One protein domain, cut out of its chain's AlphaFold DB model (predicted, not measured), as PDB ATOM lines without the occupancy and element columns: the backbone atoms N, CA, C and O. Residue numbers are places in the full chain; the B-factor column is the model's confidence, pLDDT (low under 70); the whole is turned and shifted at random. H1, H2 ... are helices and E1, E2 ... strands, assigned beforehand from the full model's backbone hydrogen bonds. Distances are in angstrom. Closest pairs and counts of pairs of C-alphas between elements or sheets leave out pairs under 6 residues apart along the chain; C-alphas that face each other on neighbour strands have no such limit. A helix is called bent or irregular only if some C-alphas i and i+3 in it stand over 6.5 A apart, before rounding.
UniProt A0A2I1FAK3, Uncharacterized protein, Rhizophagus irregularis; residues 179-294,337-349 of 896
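What this domain is: This is residues 179 to 294 and 337 to 349 of the 896 residues of an uncharacterized protein of Rhizophagus irregularis (UniProt A0A2I1FAK3). A twisted wall of four antiparallel strands, E1 E2 E3 E4, is joined by a separate two-strand ribbon, E5 E6, set off toward one end of the long axis. The stretch 179 to 199 passes across one face of the wall, and small helices H1 and H2 sit by it. The 129 printed residues, under half of them in named elements, run E1 E2 E3 H1 E4 E5 E6 H2, mostly strand. The whole is compact, with a radius of gyration of the C-alphas of 16.1 A, yet elongated, spanning 55 by 32 by 27 A.

How they stand to each other: E1, residues 200 to 209, E2, 212 to 220, and E3, 224 to 233, form a meander, each strand the antiparallel neighbour of the one before; E1 and E2 are a hairpin, as are E2 and E3. N 204 and O 216 are 2.8 A apart, as are N 215 and O 230. E4, 248 to 254, is an edge strand beside E3, with N 227 and O 251 2.9 A apart. The sheet is twisted, with C-alphas up to 4.5 A off its best plane. H1, 242 to 245, stands at the sheet's level, 1.7 A high over a local plane of 6 C-alphas; the closest C-alphas of E3 and H1 are Ser 232 and Gly 245, 5.2 A. E5, 284 to 292, and E6, 337 to 343, are antiparallel at 157 degrees, with N 287 and O 340 2.9 A apart; E5 is apart from E4. Residues 269 to 270 pair antiparallel with 287 to 288 of E5. H2, 344 to 348, only grazes the larger sheet with residues 346 to 348; Tyr 251 and Val 347 are its closest C-alphas to E4, 6.1 A. Every O i to N i+4 pair is within hydrogen-bond range in H2; H1 is too short for one, and its one O i to N i+3 pair is within range.

Where its parts are: E1 begins at C-alpha 200 (22.048, 12.218, -10.422) and is 26.3 A long; E2 is 26.2 A, E3 29.2 A, E4 17.6 A, E5 26.4 A and E6 19.9 A. H2 ends at C-alpha 348 (33.362, 17.680, -27.783).

The domain as a whole: The C-alphas farthest apart are those of Lys 235 and Asp 294, 56.2 A. Residues 295 to 336 are not printed; C-alphas 294 and 337 are 12.4 A apart across the cut. The link E4 to E5, 29 residues, is long. Mean pLDDT of the printed part is 71.3, with residues 179 to 212, 272 to 283 and 294 under 70.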
ATOM      1  N   HIS A 179      14.699  22.184 -29.866       43.38
ATOM      2  CA  HIS A 179      15.159  21.254 -28.841       43.38
ATOM      3  C   HIS A 179      14.168  21.209 -27.676       43.38
ATOM      4  O   HIS A 179      13.734  22.247 -27.182       43.38
ATOM      5  N   THR A 180      13.842  20.008 -27.195       40.75
ATOM      6  CA  THR A 180      12.996  19.828 -26.009       40.75
ATOM      7  C   THR A 180      13.836  19.200 -24.900       40.75
ATOM      8  O   THR A 180      14.247  18.045 -25.001       40.75
ATOM      9  N   ALA A 181      14.111  19.950 -23.831       41.47
ATOM     10  CA  ALA A 181      14.765  19.408 -22.644       41.47
ATOM     11  C   ALA A 181      13.798  18.458 -21.912       41.47
ATOM     12  O   ALA A 181      12.772  18.880 -21.379       41.47
ATOM     13  N   CYS A 182      14.104  17.159 -21.879       39.03
ATOM     14  CA  CYS A 182      13.294  16.179 -21.154       39.03
ATOM     15  C   CYS A 182      13.790  16.040 -19.710       39.03
ATOM     16  O   CYS A 182      14.881  15.528 -19.456       39.03
ATOM     17  N   ARG A 183      12.967  16.460 -18.742       36.28
ATOM     18  CA  ARG A 183      13.235  16.285 -17.309       36.28
ATOM     19  C   ARG A 183      12.793  14.889 -16.864       36.28
ATOM     20  O   ARG A 183      11.603  14.608 -16.787       36.28
ATOM     21  N   GLY A 184      13.753  14.039 -16.518       38.72
ATOM     22  CA  GLY A 184      13.512  12.777 -15.824       38.72
ATOM     23  C   GLY A 184      14.590  12.559 -14.773       38.72
ATOM     24  O   GLY A 184      15.707  12.192 -15.116       38.72
ATOM     25  N   ASN A 185      14.273  12.805 -13.499       36.53
ATOM     26  CA  ASN A 185      15.126  12.379 -12.391       36.53
ATOM     27  C   ASN A 185      14.855  10.889 -12.158       36.53
ATOM     28  O   ASN A 185      13.834  10.545 -11.563       36.53
ATOM     29  N   SER A 186      15.738  10.005 -12.617       39.16
ATOM     30  CA  SER A 186      15.726   8.602 -12.198       39.16
ATOM     31  C   SER A 186      16.889   8.343 -11.239       39.16
ATOM     32  O   SER A 186      18.021   8.773 -11.455       39.16
ATOM     33  N   SER A 187      16.611   7.662 -10.129       36.59
ATOM     34  CA  SER A 187      17.642   7.097  -9.261       36.59
ATOM     35  C   SER A 187      18.055   5.745  -9.845       36.59
ATOM     36  O   SER A 187      17.332   4.762  -9.692       36.59
ATOM     37  N   GLY A 188      19.171   5.702 -10.569       41.44
ATOM     38  CA  GLY A 188      19.748   4.453 -11.078       41.44
ATOM     39  C   GLY A 188      20.768   3.841 -10.118       41.44
ATOM     40  O   GLY A 188      20.925   4.288  -8.985       41.44
ATOM     41  N   THR A 189      21.503   2.841 -10.593       48.53
ATOM     42  CA  THR A 189      22.750   2.342  -9.985       48.53
ATOM     43  C   THR A 189      23.897   2.766 -10.909       48.53
ATOM     44  O   THR A 189      23.701   2.762 -12.124       48.53
ATOM     45  N   GLU A 190      25.058   3.188 -10.386       57.47
ATOM     46  CA  GLU A 190      26.199   3.560 -11.241       57.47
ATOM     47  C   GLU A 190      26.538   2.355 -12.137       57.47
ATOM     48  O   GLU A 190      26.604   1.241 -11.602       57.47
ATOM     49  N   PRO A 191      26.723   2.525 -13.466       56.56
ATOM     50  CA  PRO A 191      26.674   1.400 -14.404       56.56
ATOM     51  C   PRO A 191      27.615   0.239 -14.058       56.56
ATOM     52  O   PRO A 191      27.276  -0.906 -14.336       56.56
ATOM     53  N   TRP A 192      28.727   0.496 -13.355       66.44
ATOM     54  CA  TRP A 192      29.681  -0.527 -12.913       66.44
ATOM     55  C   TRP A 192      29.824  -0.732 -11.392       66.44
ATOM     56  O   TRP A 192      30.501  -1.679 -10.985       66.44
ATOM     57  N   ILE A 193      29.183   0.063 -10.521       62.06
ATOM     58  CA  ILE A 193      29.269  -0.111  -9.053       62.06
ATOM     59  C   ILE A 193      27.939  -0.632  -8.494       62.06
ATOM     60  O   ILE A 193      27.005   0.124  -8.262       62.06
ATOM     61  N   LEU A 194      27.877  -1.937  -8.201       47.00
ATOM     62  CA  LEU A 194      26.656  -2.637  -7.760       47.00
ATOM     63  C   LEU A 194      26.047  -2.114  -6.442       47.00
ATOM     64  O   LEU A 194      24.841  -2.230  -6.256       47.00
ATOM     65  N   ASN A 195      26.852  -1.515  -5.559       49.19
ATOM     66  CA  ASN A 195      26.429  -1.108  -4.210       49.19
ATOM     67  C   ASN A 195      26.292   0.413  -4.037       49.19
ATOM     68  O   ASN A 195      26.275   0.899  -2.905       49.19
ATOM     69  N   PHE A 196      26.258   1.180  -5.132       51.59
ATOM     70  CA  PHE A 196      26.190   2.637  -5.059       51.59
ATOM     71  C   PHE A 196      25.213   3.218  -6.076       51.59
ATOM     72  O   PHE A 196      25.394   3.098  -7.288       51.59
ATOM     73  N   SER A 197      24.186   3.894  -5.570       51.00
ATOM     74  CA  SER A 197      23.320   4.727  -6.397       51.00
ATOM     75  C   SER A 197      24.099   5.990  -6.805       51.00
ATOM     76  O   SER A 197      24.662   6.657  -5.927       51.00
ATOM     77  N   PRO A 198      24.172   6.331  -8.107       52.06
ATOM     78  CA  PRO A 198      24.733   7.583  -8.560       52.06
ATOM     79  C   PRO A 198      23.838   8.712  -8.056       52.06
ATOM     80  O   PRO A 198      22.649   8.538  -7.779       52.06
ATOM     81  N   ILE A 199      24.433   9.884  -7.896       53.69
ATOM     82  CA  ILE A 199      23.781  10.997  -7.204       53.69
ATOM     83  C   ILE A 199      22.752  11.667  -8.115       53.69
ATOM     84  O   ILE A 199      21.767  12.213  -7.619       53.69
ATOM     85  N   ARG A 200      22.957  11.618  -9.441       56.97
ATOM     86  CA  ARG A 200      22.048  12.218 -10.422       56.97
ATOM     87  C   ARG A 200      22.230  11.595 -11.810       56.97
ATOM     88  O   ARG A 200      23.363  11.460 -12.275       56.97
ATOM     89  N   LEU A 201      21.109  11.252 -12.445       56.59
ATOM     90  CA  LEU A 201      20.980  10.961 -13.874       56.59
ATOM     91  C   LEU A 201      20.209  12.120 -14.508       56.59
ATOM     92  O   LEU A 201      19.139  12.475 -14.011       56.59
ATOM     93  N   GLN A 202      20.742  12.727 -15.565       61.25
ATOM     94  CA  GLN A 202      20.071  13.821 -16.274       61.25
ATOM     95  C   GLN A 202      20.180  13.613 -17.789       61.25
ATOM     96  O   GLN A 202      21.285  13.436 -18.298       61.25
ATOM     97  N   CYS A 203      19.052  13.638 -18.518       55.75
ATOM     98  CA  CYS A 203      19.092  13.739 -19.984       55.75
ATOM     99  C   CYS A 203      19.586  15.149 -20.337       55.75
ATOM    100  O   CYS A 203      18.912  16.127 -20.024       55.75
ATOM    101  N   LEU A 204      20.772  15.248 -20.938       58.09
ATOM    102  CA  LEU A 204      21.331  16.497 -21.462       58.09
ATOM    103  C   LEU A 204      20.698  16.871 -22.801       58.09
ATOM    104  O   LEU A 204      20.495  18.042 -23.092       58.09
ATOM    105  N   TYR A 205      20.393  15.870 -23.621       62.78
ATOM    106  CA  TYR A 205      19.814  16.055 -24.944       62.78
ATOM    107  C   TYR A 205      18.926  14.875 -25.253       62.78
ATOM    108  O   TYR A 205      19.340  13.735 -25.091       62.78
ATOM    109  N   CYS A 206      17.706  15.158 -25.677       56.44
ATOM    110  CA  CYS A 206      16.721  14.163 -26.045       56.44
ATOM    111  C   CYS A 206      16.094  14.662 -27.363       56.44
ATOM    112  O   CYS A 206      15.327  15.621 -27.362       56.44
ATOM    113  N   ASN A 207      16.453  14.057 -28.496       64.81
ATOM    114  CA  ASN A 207      15.903  14.391 -29.810       64.81
ATOM    115  C   ASN A 207      14.991  13.265 -30.284       64.81
ATOM    116  O   ASN A 207      15.421  12.120 -30.411       64.81
ATOM    117  N   LYS A 208      13.723  13.594 -30.536       64.69
ATOM    118  CA  LYS A 208      12.730  12.646 -31.032       64.69
ATOM    119  C   LYS A 208      12.287  13.073 -32.427       64.69
ATOM    120  O   LYS A 208      11.556  14.049 -32.572       64.69
ATOM    121  N   LYS A 209      12.704  12.322 -33.447       63.44
ATOM    122  CA  LYS A 209      12.235  12.474 -34.833       63.44
ATOM    123  C   LYS A 209      11.360  11.279 -35.186       63.44
ATOM    124  O   LYS A 209      11.889  10.195 -35.404       63.44
ATOM    125  N   GLU A 210      10.044  11.487 -35.228       64.50
ATOM    126  CA  GLU A 210       9.010  10.471 -35.500       64.50
ATOM    127  C   GLU A 210       9.149   9.186 -34.657       64.50
ATOM    128  O   GLU A 210       8.502   9.080 -33.615       64.50
ATOM    129  N   THR A 211       9.989   8.231 -35.078       59.75
ATOM    130  CA  THR A 211      10.261   6.956 -34.384       59.75
ATOM    131  C   THR A 211      11.674   6.811 -33.827       59.75
ATOM    132  O   THR A 211      11.889   5.968 -32.961       59.75
ATOM    133  N   LYS A 212      12.623   7.653 -34.256       69.75
ATOM    134  CA  LYS A 212      14.003   7.662 -33.761       69.75
ATOM    135  C   LYS A 212      14.119   8.588 -32.553       69.75
ATOM    136  O   LYS A 212      13.831   9.783 -32.642       69.75
ATOM    137  N   LEU A 213      14.568   8.034 -31.435       76.69
ATOM    138  CA  LEU A 213      14.894   8.732 -30.202       76.69
ATOM    139  C   LEU A 213      16.407   8.675 -29.984       76.69
ATOM    140  O   LEU A 213      17.009   7.607 -29.940       76.69
ATOM    141  N   GLU A 214      17.018   9.837 -29.830       78.31
ATOM    142  CA  GLU A 214      18.426   9.975 -29.491       78.31
ATOM    143  C   GLU A 214      18.548  10.681 -28.148       78.31
ATOM    144  O   GLU A 214      17.961  11.747 -27.957       78.31
ATOM    145  N   THR A 215      19.300  10.096 -27.217       77.31
ATOM    146  CA  THR A 215      19.502  10.667 -25.885       77.31
ATOM    147  C   THR A 215      20.980  10.754 -25.521       77.31
ATOM    148  O   THR A 215      21.739   9.828 -25.798       77.31
ATOM    149  N   LEU A 216      21.384  11.856 -24.889       77.38
ATOM    150  CA  LEU A 216      22.649  12.000 -24.173       77.38
ATOM    151  C   LEU A 216      22.343  12.082 -22.680       77.38
ATOM    152  O   LEU A 216      21.611  12.970 -22.244       77.38
ATOM    153  N   GLN A 217      22.898  11.169 -21.895       79.62
ATOM    154  CA  GLN A 217      22.668  11.053 -20.460       79.62
ATOM    155  C   GLN A 217      23.944  11.382 -19.692       79.62
ATOM    156  O   GLN A 217      24.980  10.752 -19.893       79.62
ATOM    157  N   LEU A 218      23.857  12.352 -18.783       82.44
ATOM    158  CA  LEU A 218      24.901  12.673 -17.818       82.44
ATOM    159  C   LEU A 218      24.704  11.850 -16.548       82.44
ATOM    160  O   LEU A 218      23.636  11.894 -15.930       82.44
ATOM    161  N   ILE A 219      25.763  11.166 -16.125       80.88
ATOM    162  CA  ILE A 219      25.813  10.415 -14.872       80.88
ATOM    163  C   ILE A 219      26.916  11.001 -13.997       80.88
ATOM    164  O   ILE A 219      28.089  10.993 -14.373       80.88
ATOM    165  N   VAL A 220      26.551  11.477 -12.806       81.75
ATOM    166  CA  VAL A 220      27.519  11.829 -11.757       81.75
ATOM    167  C   VAL A 220      27.549  10.691 -10.739       81.75
ATOM    168  O   VAL A 220      26.656  10.550  -9.895       81.75
ATOM    169  N   GLY A 221      28.564   9.840 -10.883       77.50
ATOM    170  CA  GLY A 221      28.834   8.693 -10.024       77.50
ATOM    171  C   GLY A 221      29.563   9.076  -8.738       77.50
ATOM    172  O   GLY A 221      29.686  10.248  -8.377       77.50
ATOM    173  N   ARG A 222      30.079   8.073  -8.022       79.44
ATOM    174  CA  ARG A 222      30.796   8.297  -6.754       79.44
ATOM    175  C   ARG A 222      32.099   9.072  -6.944       79.44
ATOM    176  O   ARG A 222      32.406   9.963  -6.152       79.44
ATOM    177  N   SER A 223      32.863   8.709  -7.967       84.56
ATOM    178  CA  SER A 223      34.188   9.271  -8.264       84.56
ATOM    179  C   SER A 223      34.399   9.567  -9.753       84.56
ATOM    180  O   SER A 223      35.488   9.988 -10.150       84.56
ATOM    181  N   THR A 224      33.355   9.389 -10.570       89.19
ATOM    182  CA  THR A 224      33.385   9.637 -12.014       89.19
ATOM    183  C   THR A 224      32.207  10.486 -12.487       89.19
ATOM    184  O   THR A 224      31.132  10.479 -11.890       89.19
ATOM    185  N   VAL A 225      32.420  11.213 -13.578       88.94
ATOM    186  CA  VAL A 225      31.384  11.874 -14.373       88.94
ATOM    187  C   VAL A 225      31.404  11.239 -15.754       88.94
ATOM    188  O   VAL A 225      32.478  11.099 -16.336       88.94
ATOM    189  N   GLN A 226      30.243  10.839 -16.260       89.00
ATOM    190  CA  GLN A 226      30.111  10.081 -17.502       89.00
ATOM    191  C   GLN A 226      29.033  10.689 -18.385       89.00
ATOM    192  O   GLN A 226      28.008  11.141 -17.874       89.00
ATOM    193  N   ILE A 227      29.235  10.632 -19.697       87.31
ATOM    194  CA  ILE A 227      28.219  10.987 -20.683       87.31
ATOM    195  C   ILE A 227      28.024   9.797 -21.610       87.31
ATOM    196  O   ILE A 227      28.976   9.302 -22.217       87.31
ATOM    197  N   TRP A 228      26.779   9.345 -21.683       86.31
ATOM    198  CA  TRP A 228      26.355   8.190 -22.460       86.31
ATOM    199  C   TRP A 228      25.421   8.631 -23.572       86.31
ATOM    200  O   TRP A 228      24.515   9.422 -23.326       86.31
ATOM    201  N   ARG A 229      25.609   8.094 -24.774       85.31
ATOM    202  CA  ARG A 229      24.710   8.309 -25.907       85.31
ATOM    203  C   ARG A 229      23.914   7.048 -26.172       85.31
ATOM    204  O   ARG A 229      24.453   5.949 -26.139       85.31
ATOM    205  N   GLN A 230      22.629   7.203 -26.446       85.12
ATOM    206  CA  GLN A 230      21.753   6.106 -26.826       85.12
ATOM    207  C   GLN A 230      20.914   6.525 -28.021       85.12
ATOM    208  O   GLN A 230      20.300   7.590 -28.010       85.12
ATOM    209  N   ILE A 231      20.865   5.667 -29.034       83.56
ATOM    210  CA  ILE A 231      20.009   5.841 -30.203       83.56
ATOM    211  C   ILE A 231      19.076   4.634 -30.260       83.56
ATOM    212  O   ILE A 231      19.525   3.503 -30.426       83.56
ATOM    213  N   SER A 232      17.779   4.882 -30.134       80.62
ATOM    214  CA  SER A 232      16.728   3.874 -30.240       80.62
ATOM    215  C   SER A 232      15.747   4.249 -31.347       80.62
ATOM    216  O   SER A 232      15.468   5.425 -31.557       80.62
ATOM    217  N   ASP A 233      15.207   3.265 -32.056       79.44
ATOM    218  CA  ASP A 233      14.151   3.469 -33.049       79.44
ATOM    219  C   ASP A 233      13.125   2.348 -32.909       79.44
ATOM    220  O   ASP A 233      13.469   1.177 -33.074       79.44
ATOM    221  N   ASP A 234      11.876   2.703 -32.606       74.50
ATOM    222  CA  ASP A 234      10.808   1.731 -32.339       74.50
ATOM    223  C   ASP A 234      10.467   0.869 -33.572       74.50
ATOM    224  O   ASP A 234       9.837  -0.181 -33.443       74.50
ATOM    225  N   LYS A 235      10.871   1.299 -34.778       76.62
ATOM    226  CA  LYS A 235      10.621   0.586 -36.044       76.62
ATOM    227  C   LYS A 235      11.760  -0.329 -36.492       76.62
ATOM    228  O   LYS A 235      11.546  -1.119 -37.412       76.62
ATOM    229  N   LYS A 236      12.956  -0.214 -35.909       77.62
ATOM    230  CA  LYS A 236      14.133  -0.992 -36.328       77.62
ATOM    231  C   LYS A 236      14.384  -2.168 -35.399       77.62
ATOM    232  O   LYS A 236      14.159  -2.091 -34.193       77.62
ATOM    233  N   ASN A 237      14.908  -3.258 -35.954       77.00
ATOM    234  CA  ASN A 237      15.382  -4.366 -35.129       77.00
ATOM    235  C   ASN A 237      16.578  -3.920 -34.285       77.00
ATOM    236  O   ASN A 237      17.397  -3.122 -34.735       77.00
ATOM    237  N   LYS A 238      16.742  -4.507 -33.092       75.81
ATOM    238  CA  LYS A 238      17.879  -4.192 -32.207       75.81
ATOM    239  C   LYS A 238      19.225  -4.305 -32.923       75.81
ATOM    240  O   LYS A 238      20.063  -3.446 -32.736       75.81
ATOM    241  N   ASN A 239      19.413  -5.299 -33.789       74.56
ATOM    242  CA  ASN A 239      20.676  -5.503 -34.509       74.56
ATOM    243  C   ASN A 239      20.977  -4.439 -35.585       74.56
ATOM    244  O   ASN A 239      22.098  -4.390 -36.071       74.56
ATOM    245  N   GLU A 240      19.992  -3.627 -35.975       74.19
ATOM    246  CA  GLU A 240      20.153  -2.517 -36.927       74.19
ATOM    247  C   GLU A 240      20.410  -1.178 -36.212       74.19
ATOM    248  O   GLU A 240      20.621  -0.152 -36.863       74.19
ATOM    249  N   LEU A 241      20.330  -1.169 -34.876       80.00
ATOM    250  CA  LEU A 241      20.591  -0.010 -34.034       80.00
ATOM    251  C   LEU A 241      22.025  -0.056 -33.505       80.00
ATOM    252  O   LEU A 241      22.497  -1.136 -33.144       80.00
ATOM    253  N   PRO A 242      22.693   1.104 -33.383       81.50
ATOM    254  CA  PRO A 242      24.046   1.156 -32.853       81.50
ATOM    255  C   PRO A 242      24.081   0.621 -31.426       81.50
ATOM    256  O   PRO A 242      23.182   0.901 -30.625       81.50
ATOM    257  N   ASN A 243      25.106  -0.171 -31.118       85.44
ATOM    258  CA  ASN A 243      25.248  -0.876 -29.851       85.44
ATOM    259  C   ASN A 243      24.005  -1.701 -29.474       85.44
ATOM    260  O   ASN A 243      23.612  -1.784 -28.311       85.44
ATOM    261  N   LYS A 244      23.314  -2.265 -30.467       84.31
ATOM    262  CA  LYS A 244      22.046  -2.990 -30.290       84.31
ATOM    263  C   LYS A 244      20.915  -2.179 -29.629       84.31
ATOM    264  O   LYS A 244      19.989  -2.756 -29.049       84.31
ATOM    265  N   GLY A 245      20.985  -0.849 -29.708       77.94
ATOM    266  CA  GLY A 245      20.065   0.087 -29.054       77.94
ATOM    267  C   GLY A 245      20.375   0.364 -27.576       77.94
ATOM    268  O   GLY A 245      19.615   1.085 -26.924       77.94
ATOM    269  N   GLU A 246      21.462  -0.187 -27.029       84.19
ATOM    270  CA  GLU A 246      21.943   0.093 -25.672       84.19
ATOM    271  C   GLU A 246      22.828   1.357 -25.637       84.19
ATOM    272  O   GLU A 246      23.450   1.712 -26.641       84.19
ATOM    273  N   PRO A 247      22.895   2.079 -24.504       86.00
ATOM    274  CA  PRO A 247      23.749   3.258 -24.387       86.00
ATOM    275  C   PRO A 247      25.238   2.902 -24.524       86.00
ATOM    276  O   PRO A 247      25.694   1.907 -23.968       86.00
ATOM    277  N   PHE A 248      26.007   3.747 -25.209       88.56
ATOM    278  CA  PHE A 248      27.466   3.652 -25.321       88.56
ATOM    279  C   PHE A 248      28.145   4.913 -24.766       88.56
ATOM    280  O   PHE A 248      27.546   5.991 -24.701       88.56
ATOM    281  N   LEU A 249      29.388   4.771 -24.306       90.56
ATOM    282  CA  LEU A 249      30.120   5.831 -23.612       90.56
ATOM    283  C   LEU A 249      30.767   6.813 -24.602       90.56
ATOM    284  O   LEU A 249      31.540   6.401 -25.463       90.56
ATOM    285  N   GLU A 250      30.519   8.110 -24.419       88.62
ATOM    286  CA  GLU A 250      31.152   9.185 -25.207       88.62
ATOM    287  C   GLU A 250      32.276   9.872 -24.430       88.62
ATOM    288  O   GLU A 250      33.335  10.182 -24.971       88.62
ATOM    289  N   TYR A 251      32.057  10.107 -23.135       90.88
ATOM    290  CA  TYR A 251      32.992  10.853 -22.302       90.88
ATOM    291  C   TYR A 251      33.016  10.323 -20.875       90.88
ATOM    292  O   TYR A 251      31.978  10.001 -20.290       90.88
ATOM    293  N   ILE A 252      34.212  10.294 -20.290       92.38
ATOM    294  CA  ILE A 252      34.407  10.003 -18.875       92.38
ATOM    295  C   ILE A 252      35.487  10.895 -18.271       92.38
ATOM    296  O   ILE A 252      36.555  11.094 -18.842       92.38
ATOM    297  N   TRP A 253      35.232  11.358 -17.052       93.50
ATOM    298  CA  TRP A 253      36.207  12.006 -16.192       93.50
ATOM    299  C   TRP A 253      36.194  11.383 -14.793       93.50
ATOM    300  O   TRP A 253      35.136  11.031 -14.276       93.50
ATOM    301  N   SER A 254      37.362  11.264 -14.162       90.69
ATOM    302  CA  SER A 254      37.520  10.789 -12.783       90.69
ATOM    303  C   SER A 254      38.201  11.834 -11.907       90.69
ATOM    304  O   SER A 254      39.110  12.547 -12.341       90.69
ATOM    305  N   ASN A 255      37.816  11.877 -10.632       86.31
ATOM    306  CA  ASN A 255      38.440  12.760  -9.645       86.31
ATOM    307  C   ASN A 255      39.796  12.248  -9.126       86.31
ATOM    308  O   ASN A 255      40.486  12.973  -8.414       86.31
ATOM    309  N   ASN A 256      40.177  11.014  -9.484       82.00
ATOM    310  CA  ASN A 256      41.410  10.340  -9.070       82.00
ATOM    311  C   ASN A 256      41.622  10.285  -7.552       82.00
ATOM    312  O   ASN A 256      42.765  10.217  -7.102       82.00
ATOM    313  N   ILE A 257      40.536  10.271  -6.770       81.69
ATOM    314  CA  ILE A 257      40.636  10.129  -5.319       81.69
ATOM    315  C   ILE A 257      41.346   8.808  -4.957       81.69
ATOM    316  O   ILE A 257      41.026   7.760  -5.550       81.69
ATOM    317  N   PRO A 258      42.284   8.826  -3.990       79.12
ATOM    318  CA  PRO A 258      42.997   7.632  -3.550       79.12
ATOM    319  C   PRO A 258      42.047   6.533  -3.069       79.12
ATOM    320  O   PRO A 258      41.026   6.803  -2.433       79.12
ATOM    321  N   VAL A 259      42.385   5.271  -3.360       76.88
ATOM    322  CA  VAL A 259      41.511   4.110  -3.089       76.88
ATOM    323  C   VAL A 259      41.167   3.992  -1.598       76.88
ATOM    324  O   VAL A 259      40.040   3.659  -1.250       76.88
ATOM    325  N   ASN A 260      42.110   4.316  -0.709       73.50
ATOM    326  CA  ASN A 260      41.927   4.310   0.747       73.50
ATOM    327  C   ASN A 260      41.052   5.464   1.278       73.50
ATOM    328  O   ASN A 260      40.527   5.364   2.385       73.50
ATOM    329  N   GLN A 261      40.882   6.546   0.516       77.31
ATOM    330  CA  GLN A 261      40.071   7.703   0.910       77.31
ATOM    331  C   GLN A 261      38.649   7.659   0.344       77.31
ATOM    332  O   GLN A 261      37.773   8.383   0.827       77.31
ATOM    333  N   GLU A 262      38.389   6.825  -0.658       78.50
ATOM    334  CA  GLU A 262      37.102   6.767  -1.337       78.50
ATOM    335  C   GLU A 262      36.002   6.177  -0.438       78.50
ATOM    336  O   GLU A 262      35.987   4.987  -0.133       78.50
ATOM    337  N   ARG A 263      34.998   6.987  -0.085       81.56
ATOM    338  CA  ARG A 263      33.842   6.624   0.761       81.56
ATOM    339  C   ARG A 263      32.657   7.550   0.496       81.56
ATOM    340  O   ARG A 263      32.765   8.484  -0.292       81.56
ATOM    341  N   ASN A 264      31.517   7.306   1.141       80.56
ATOM    342  CA  ASN A 264      30.290   8.082   0.911       80.56
ATOM    343  C   ASN A 264      30.495   9.577   1.171       80.56
ATOM    344  O   ASN A 264      29.992  10.401   0.418       80.56
ATOM    345  N   GLN A 265      31.250   9.931   2.208       82.94
ATOM    346  CA  GLN A 265      31.515  11.318   2.586       82.94
ATOM    347  C   GLN A 265      32.428  12.039   1.584       82.94
ATOM    348  O   GLN A 265      32.312  13.252   1.417       82.94
ATOM    349  N   THR A 266      33.287  11.313   0.865       84.81
ATOM    350  CA  THR A 266      34.224  11.871  -0.128       84.81
ATOM    351  C   THR A 266      33.724  11.750  -1.570       84.81
ATOM    352  O   THR A 266      34.463  12.049  -2.507       84.81
ATOM    353  N   LYS A 267      32.461  11.345  -1.768       85.62
ATOM    354  CA  LYS A 267      31.831  11.263  -3.093       85.62
ATOM    355  C   LYS A 267      31.755  12.632  -3.780       85.62
ATOM    356  O   LYS A 267      31.694  13.670  -3.111       85.62
ATOM    357  N   LEU A 268      31.707  12.614  -5.109       86.69
ATOM    358  CA  LEU A 268      31.449  13.802  -5.922       86.69
ATOM    359  C   LEU A 268      30.115  14.453  -5.544       86.69
ATOM    360  O   LEU A 268      29.139  13.774  -5.255       86.69
ATOM    361  N   ARG A 269      30.068  15.779  -5.546       84.69
ATOM    362  CA  ARG A 269      28.875  16.598  -5.309       84.69
ATOM    363  C   ARG A 269      28.779  17.653  -6.402       84.69
ATOM    364  O   ARG A 269      29.792  18.011  -6.995       84.69
ATOM    365  N   ILE A 270      27.572  18.140  -6.670       81.81
ATOM    366  CA  ILE A 270      27.308  19.170  -7.682       81.81
ATOM    367  C   ILE A 270      27.128  20.505  -6.956       81.81
ATOM    368  O   ILE A 270      26.430  20.549  -5.945       81.81
ATOM    369  N   GLU A 271      27.789  21.562  -7.430       74.38
ATOM    370  CA  GLU A 271      27.748  22.886  -6.789       74.38
ATOM    371  C   GLU A 271      26.591  23.753  -7.285       74.38
ATOM    372  O   GLU A 271      25.880  24.325  -6.468       74.38
ATOM    373  N   ASN A 272      26.366  23.796  -8.600       63.06
ATOM    374  CA  ASN A 272      25.291  24.579  -9.204       63.06
ATOM    375  C   ASN A 272      24.300  23.642  -9.898       63.06
ATOM    376  O   ASN A 272      24.706  22.778 -10.681       63.06
ATOM    377  N   GLU A 273      23.006  23.806  -9.613       51.53
ATOM    378  CA  GLU A 273      21.956  23.200 -10.432       51.53
ATOM    379  C   GLU A 273      21.868  23.938 -11.769       51.53
ATOM    380  O   GLU A 273      21.932  25.163 -11.814       51.53
ATOM    381  N   PHE A 274      21.747  23.176 -12.858       54.38
ATOM    382  CA  PHE A 274      21.489  23.716 -14.189       54.38
ATOM    383  C   PHE A 274      20.205  24.548 -14.177       54.38
ATOM    384  O   PHE A 274      19.146  24.016 -13.832       54.38
ATOM    385  N   ASP A 275      20.282  25.803 -14.619       42.22
ATOM    386  CA  ASP A 275      19.085  26.556 -14.977       42.22
ATOM    387  C   ASP A 275      18.571  25.991 -16.309       42.22
ATOM    388  O   ASP A 275      19.230  26.065 -17.346       42.22
ATOM    389  N   GLY A 276      17.434  25.296 -16.246       41.59
ATOM    390  CA  GLY A 276      16.917  24.404 -17.290       41.59
ATOM    391  C   GLY A 276      16.343  25.093 -18.530       41.59
ATOM    392  O   GLY A 276      15.329  24.631 -19.046       41.59
ATOM    393  N   LEU A 277      16.950  26.185 -18.990       35.28
ATOM    394  CA  LEU A 277      16.453  26.999 -20.103       35.28
ATOM    395  C   LEU A 277      17.480  27.269 -21.203       35.28
ATOM    396  O   LEU A 277      17.111  27.853 -22.217       35.28
ATOM    397  N   LEU A 278      18.737  26.859 -21.029       36.16
ATOM    398  CA  LEU A 278      19.795  27.206 -21.971       36.16
ATOM    399  C   LEU A 278      20.091  26.055 -22.930       36.16
ATOM    400  O   LEU A 278      20.168  24.885 -22.546       36.16
ATOM    401  N   GLU A 279      20.203  26.431 -24.198       44.81
ATOM    402  CA  GLU A 279      20.610  25.600 -25.321       44.81
ATOM    403  C   GLU A 279      21.897  24.821 -24.982       44.81
ATOM    404  O   GLU A 279      22.687  25.213 -24.122       44.81
ATOM    405  N   MET A 280      22.127  23.698 -25.673       44.88
ATOM    406  CA  MET A 280      23.330  22.855 -25.523       44.88
ATOM    407  C   MET A 280      24.656  23.625 -25.678       44.88
ATOM    408  O   MET A 280      25.721  23.073 -25.393       44.88
ATOM    409  N   ASP A 281      24.598  24.878 -26.123       48.44
ATOM    410  CA  ASP A 281      25.732  25.763 -26.317       48.44
ATOM    411  C   ASP A 281      26.393  26.225 -25.000       48.44
ATOM    412  O   ASP A 281      27.613  26.380 -24.988       48.44
ATOM    413  N   ASP A 282      25.668  26.244 -23.868       57.19
ATOM    414  CA  ASP A 282      26.150  26.757 -22.564       57.19
ATOM    415  C   ASP A 282      26.368  25.677 -21.471       57.19
ATOM    416  O   ASP A 282      26.294  25.940 -20.265       57.19
ATOM    417  N   PHE A 283      26.652  24.420 -21.838       69.25
ATOM    418  CA  PHE A 283      26.859  23.352 -20.843       69.25
ATOM    419  C   PHE A 283      28.105  23.587 -19.955       69.25
ATOM    420  O   PHE A 283      29.251  23.468 -20.408       69.25
ATOM    421  N   GLN A 284      27.879  23.826 -18.655       75.12
ATOM    422  CA  GLN A 284      28.914  23.912 -17.618       75.12
ATOM    423  C   GLN A 284      28.494  23.171 -16.334       75.12
ATOM    424  O   GLN A 284      27.628  23.615 -15.585       75.12
ATOM    425  N   LEU A 285      29.171  22.065 -16.022       80.69
ATOM    426  CA  LEU A 285      28.982  21.289 -14.796       80.69
ATOM    427  C   LEU A 285      30.117  21.567 -13.801       80.69
ATOM    428  O   LEU A 285      31.274  21.231 -14.062       80.69
ATOM    429  N   LYS A 286      29.791  22.120 -12.628       84.94
ATOM    430  CA  LYS A 286      30.741  22.270 -11.515       84.94
ATOM    431  C   LYS A 286      30.529  21.166 -10.476       84.94
ATOM    432  O   LYS A 286      29.472  21.098  -9.847       84.94
ATOM    433  N   VAL A 287      31.545  20.322 -10.292       87.00
ATOM    434  CA  VAL A 287      31.577  19.271  -9.265       87.00
ATOM    435  C   VAL A 287      32.668  19.528  -8.234       87.00
ATOM    436  O   VAL A 287      33.724  20.069  -8.558       87.00
ATOM    437  N   TYR A 288      32.443  19.093  -6.998       89.69
ATOM    438  CA  TYR A 288      33.426  19.161  -5.921       89.69
ATOM    439  C   TYR A 288      33.448  17.884  -5.076       89.69
ATOM    440  O   TYR A 288      32.491  17.110  -5.053       89.69
ATOM    441  N   TRP A 289      34.568  17.638  -4.405       90.31
ATOM    442  CA  TRP A 289      34.757  16.533  -3.465       90.31
ATOM    443  C   TRP A 289      35.757  16.922  -2.376       90.31
ATOM    444  O   TRP A 289      36.415  17.959  -2.456       90.31
ATOM    445  N   TYR A 290      35.868  16.074  -1.356       88.19
ATOM    446  CA  TYR A 290      36.813  16.255  -0.260       88.19
ATOM    447  C   TYR A 290      37.931  15.227  -0.342       88.19
ATOM    448  O   TYR A 290      37.684  14.047  -0.595       88.19
ATOM    449  N   GLU A 291      39.151  15.688  -0.101       84.75
ATOM    450  CA  GLU A 291      40.363  14.878  -0.063       84.75
ATOM    451  C   GLU A 291      41.190  15.276   1.161       84.75
ATOM    452  O   GLU A 291      41.085  16.400   1.656       84.75
ATOM    453  N   ARG A 292      42.013  14.368   1.678       82.00
ATOM    454  CA  ARG A 292      42.962  14.687   2.746       82.00
ATOM    455  C   ARG A 292      44.015  15.694   2.257       82.00
ATOM    456  O   ARG A 292      44.409  15.682   1.091       82.00
ATOM    457  N   LYS A 293      44.468  16.585   3.142       80.19
ATOM    458  CA  LYS A 293      45.617  17.463   2.878       80.19
ATOM    459  C   LYS A 293      46.920  16.657   2.894       80.19
ATOM    460  O   LYS A 293      47.131  15.815   3.762       80.19
ATOM    461  N   ASP A 294      47.777  16.923   1.915       62.94
ATOM    462  CA  ASP A 294      49.091  16.297   1.800       62.94
ATOM    463  C   ASP A 294      50.078  17.032   2.722       62.94
ATOM    464  O   ASP A 294      50.642  18.048   2.324       62.94
ATOM    465  N   ARG A 337      38.943  20.881   0.066       87.62
ATOM    466  CA  ARG A 337      37.898  20.820  -0.959       87.62
ATOM    467  C   ARG A 337      38.561  20.936  -2.324       87.62
ATOM    468  O   ARG A 337      39.294  21.887  -2.576       87.62
ATOM    469  N   CYS A 338      38.284  19.971  -3.182       86.94
ATOM    470  CA  CYS A 338      38.723  19.943  -4.565       86.94
ATOM    471  C   CYS A 338      37.516  20.210  -5.466       86.94
ATOM    472  O   CYS A 338      36.415  19.742  -5.178       86.94
ATOM    473  N   GLU A 339      37.718  20.944  -6.554       87.69
ATOM    474  CA  GLU A 339      36.668  21.274  -7.516       87.69
ATOM    475  C   GLU A 339      37.129  21.029  -8.955       87.69
ATOM    476  O   GLU A 339      38.313  21.128  -9.284       87.69
ATOM    477  N   LYS A 340      36.177  20.690  -9.823       89.12
ATOM    478  CA  LYS A 340      36.375  20.575 -11.266       89.12
ATOM    479  C   LYS A 340      35.162  21.150 -11.979       89.12
ATOM    480  O   LYS A 340      34.022  20.791 -11.697       89.12
ATOM    481  N   VAL A 341      35.439  22.009 -12.950       84.94
ATOM    482  CA  VAL A 341      34.462  22.461 -13.936       84.94
ATOM    483  C   VAL A 341      34.652  21.628 -15.204       84.94
ATOM    484  O   VAL A 341      35.781  21.502 -15.692       84.94
ATOM    485  N   ILE A 342      33.562  21.033 -15.685       82.94
ATOM    486  CA  ILE A 342      33.460  20.314 -16.957       82.94
ATOM    487  C   ILE A 342      32.593  21.167 -17.878       82.94
ATOM    488  O   ILE A 342      31.447  21.463 -17.542       82.94
ATOM    489  N   ARG A 343      33.149  21.592 -19.008       81.31
ATOM    490  CA  ARG A 343      32.469  22.417 -20.015       81.31
ATOM    491  C   ARG A 343      32.110  21.584 -21.240       81.31
ATOM    492  O   ARG A 343      32.647  20.496 -21.425       81.31
ATOM    493  N   ARG A 344      31.261  22.120 -22.117       76.50
ATOM    494  CA  ARG A 344      30.931  21.500 -23.410       76.50
ATOM    495  C   ARG A 344      32.178  21.168 -24.240       76.50
ATOM    496  O   ARG A 344      32.280  20.071 -24.775       76.50
ATOM    497  N   GLN A 345      33.144  22.085 -24.277       73.88
ATOM    498  CA  GLN A 345      34.434  21.900 -24.956       73.88
ATOM    499  C   GLN A 345      35.176  20.647 -24.467       73.88
ATOM    500  O   GLN A 345      35.629  19.860 -25.290       73.88
ATOM    501  N   ASP A 346      35.180  20.365 -23.153       77.25
ATOM    502  CA  ASP A 346      35.815  19.155 -22.599       77.25
ATOM    503  C   ASP A 346      35.183  17.847 -23.134       77.25
ATOM    504  O   ASP A 346      35.820  16.793 -23.078       77.25
ATOM    505  N   VAL A 347      33.926  17.899 -23.593       77.69
ATOM    506  CA  VAL A 347      33.123  16.748 -24.047       77.69
ATOM    507  C   VAL A 347      33.149  16.588 -25.568       77.69
ATOM    508  O   VAL A 347      32.970  15.477 -26.056       77.69
ATOM    509  N   ILE A 348      33.355  17.677 -26.312       76.25
ATOM    510  CA  ILE A 348      33.362  17.680 -27.783       76.25
ATOM    511  C   ILE A 348      34.784  17.537 -28.329       76.25
ATOM    512  O   ILE A 348      35.003  16.835 -29.316       76.25
ATOM    513  N   GLU A 349      35.763  18.187 -27.702       78.50
ATOM    514  CA  GLU A 349      37.135  18.208 -28.202       78.50
ATOM    515  C   GLU A 349      37.838  16.877 -27.919       78.50
ATOM    516  O   GLU A 349      38.032  16.464 -26.769       78.50
TER     517      GLU A 349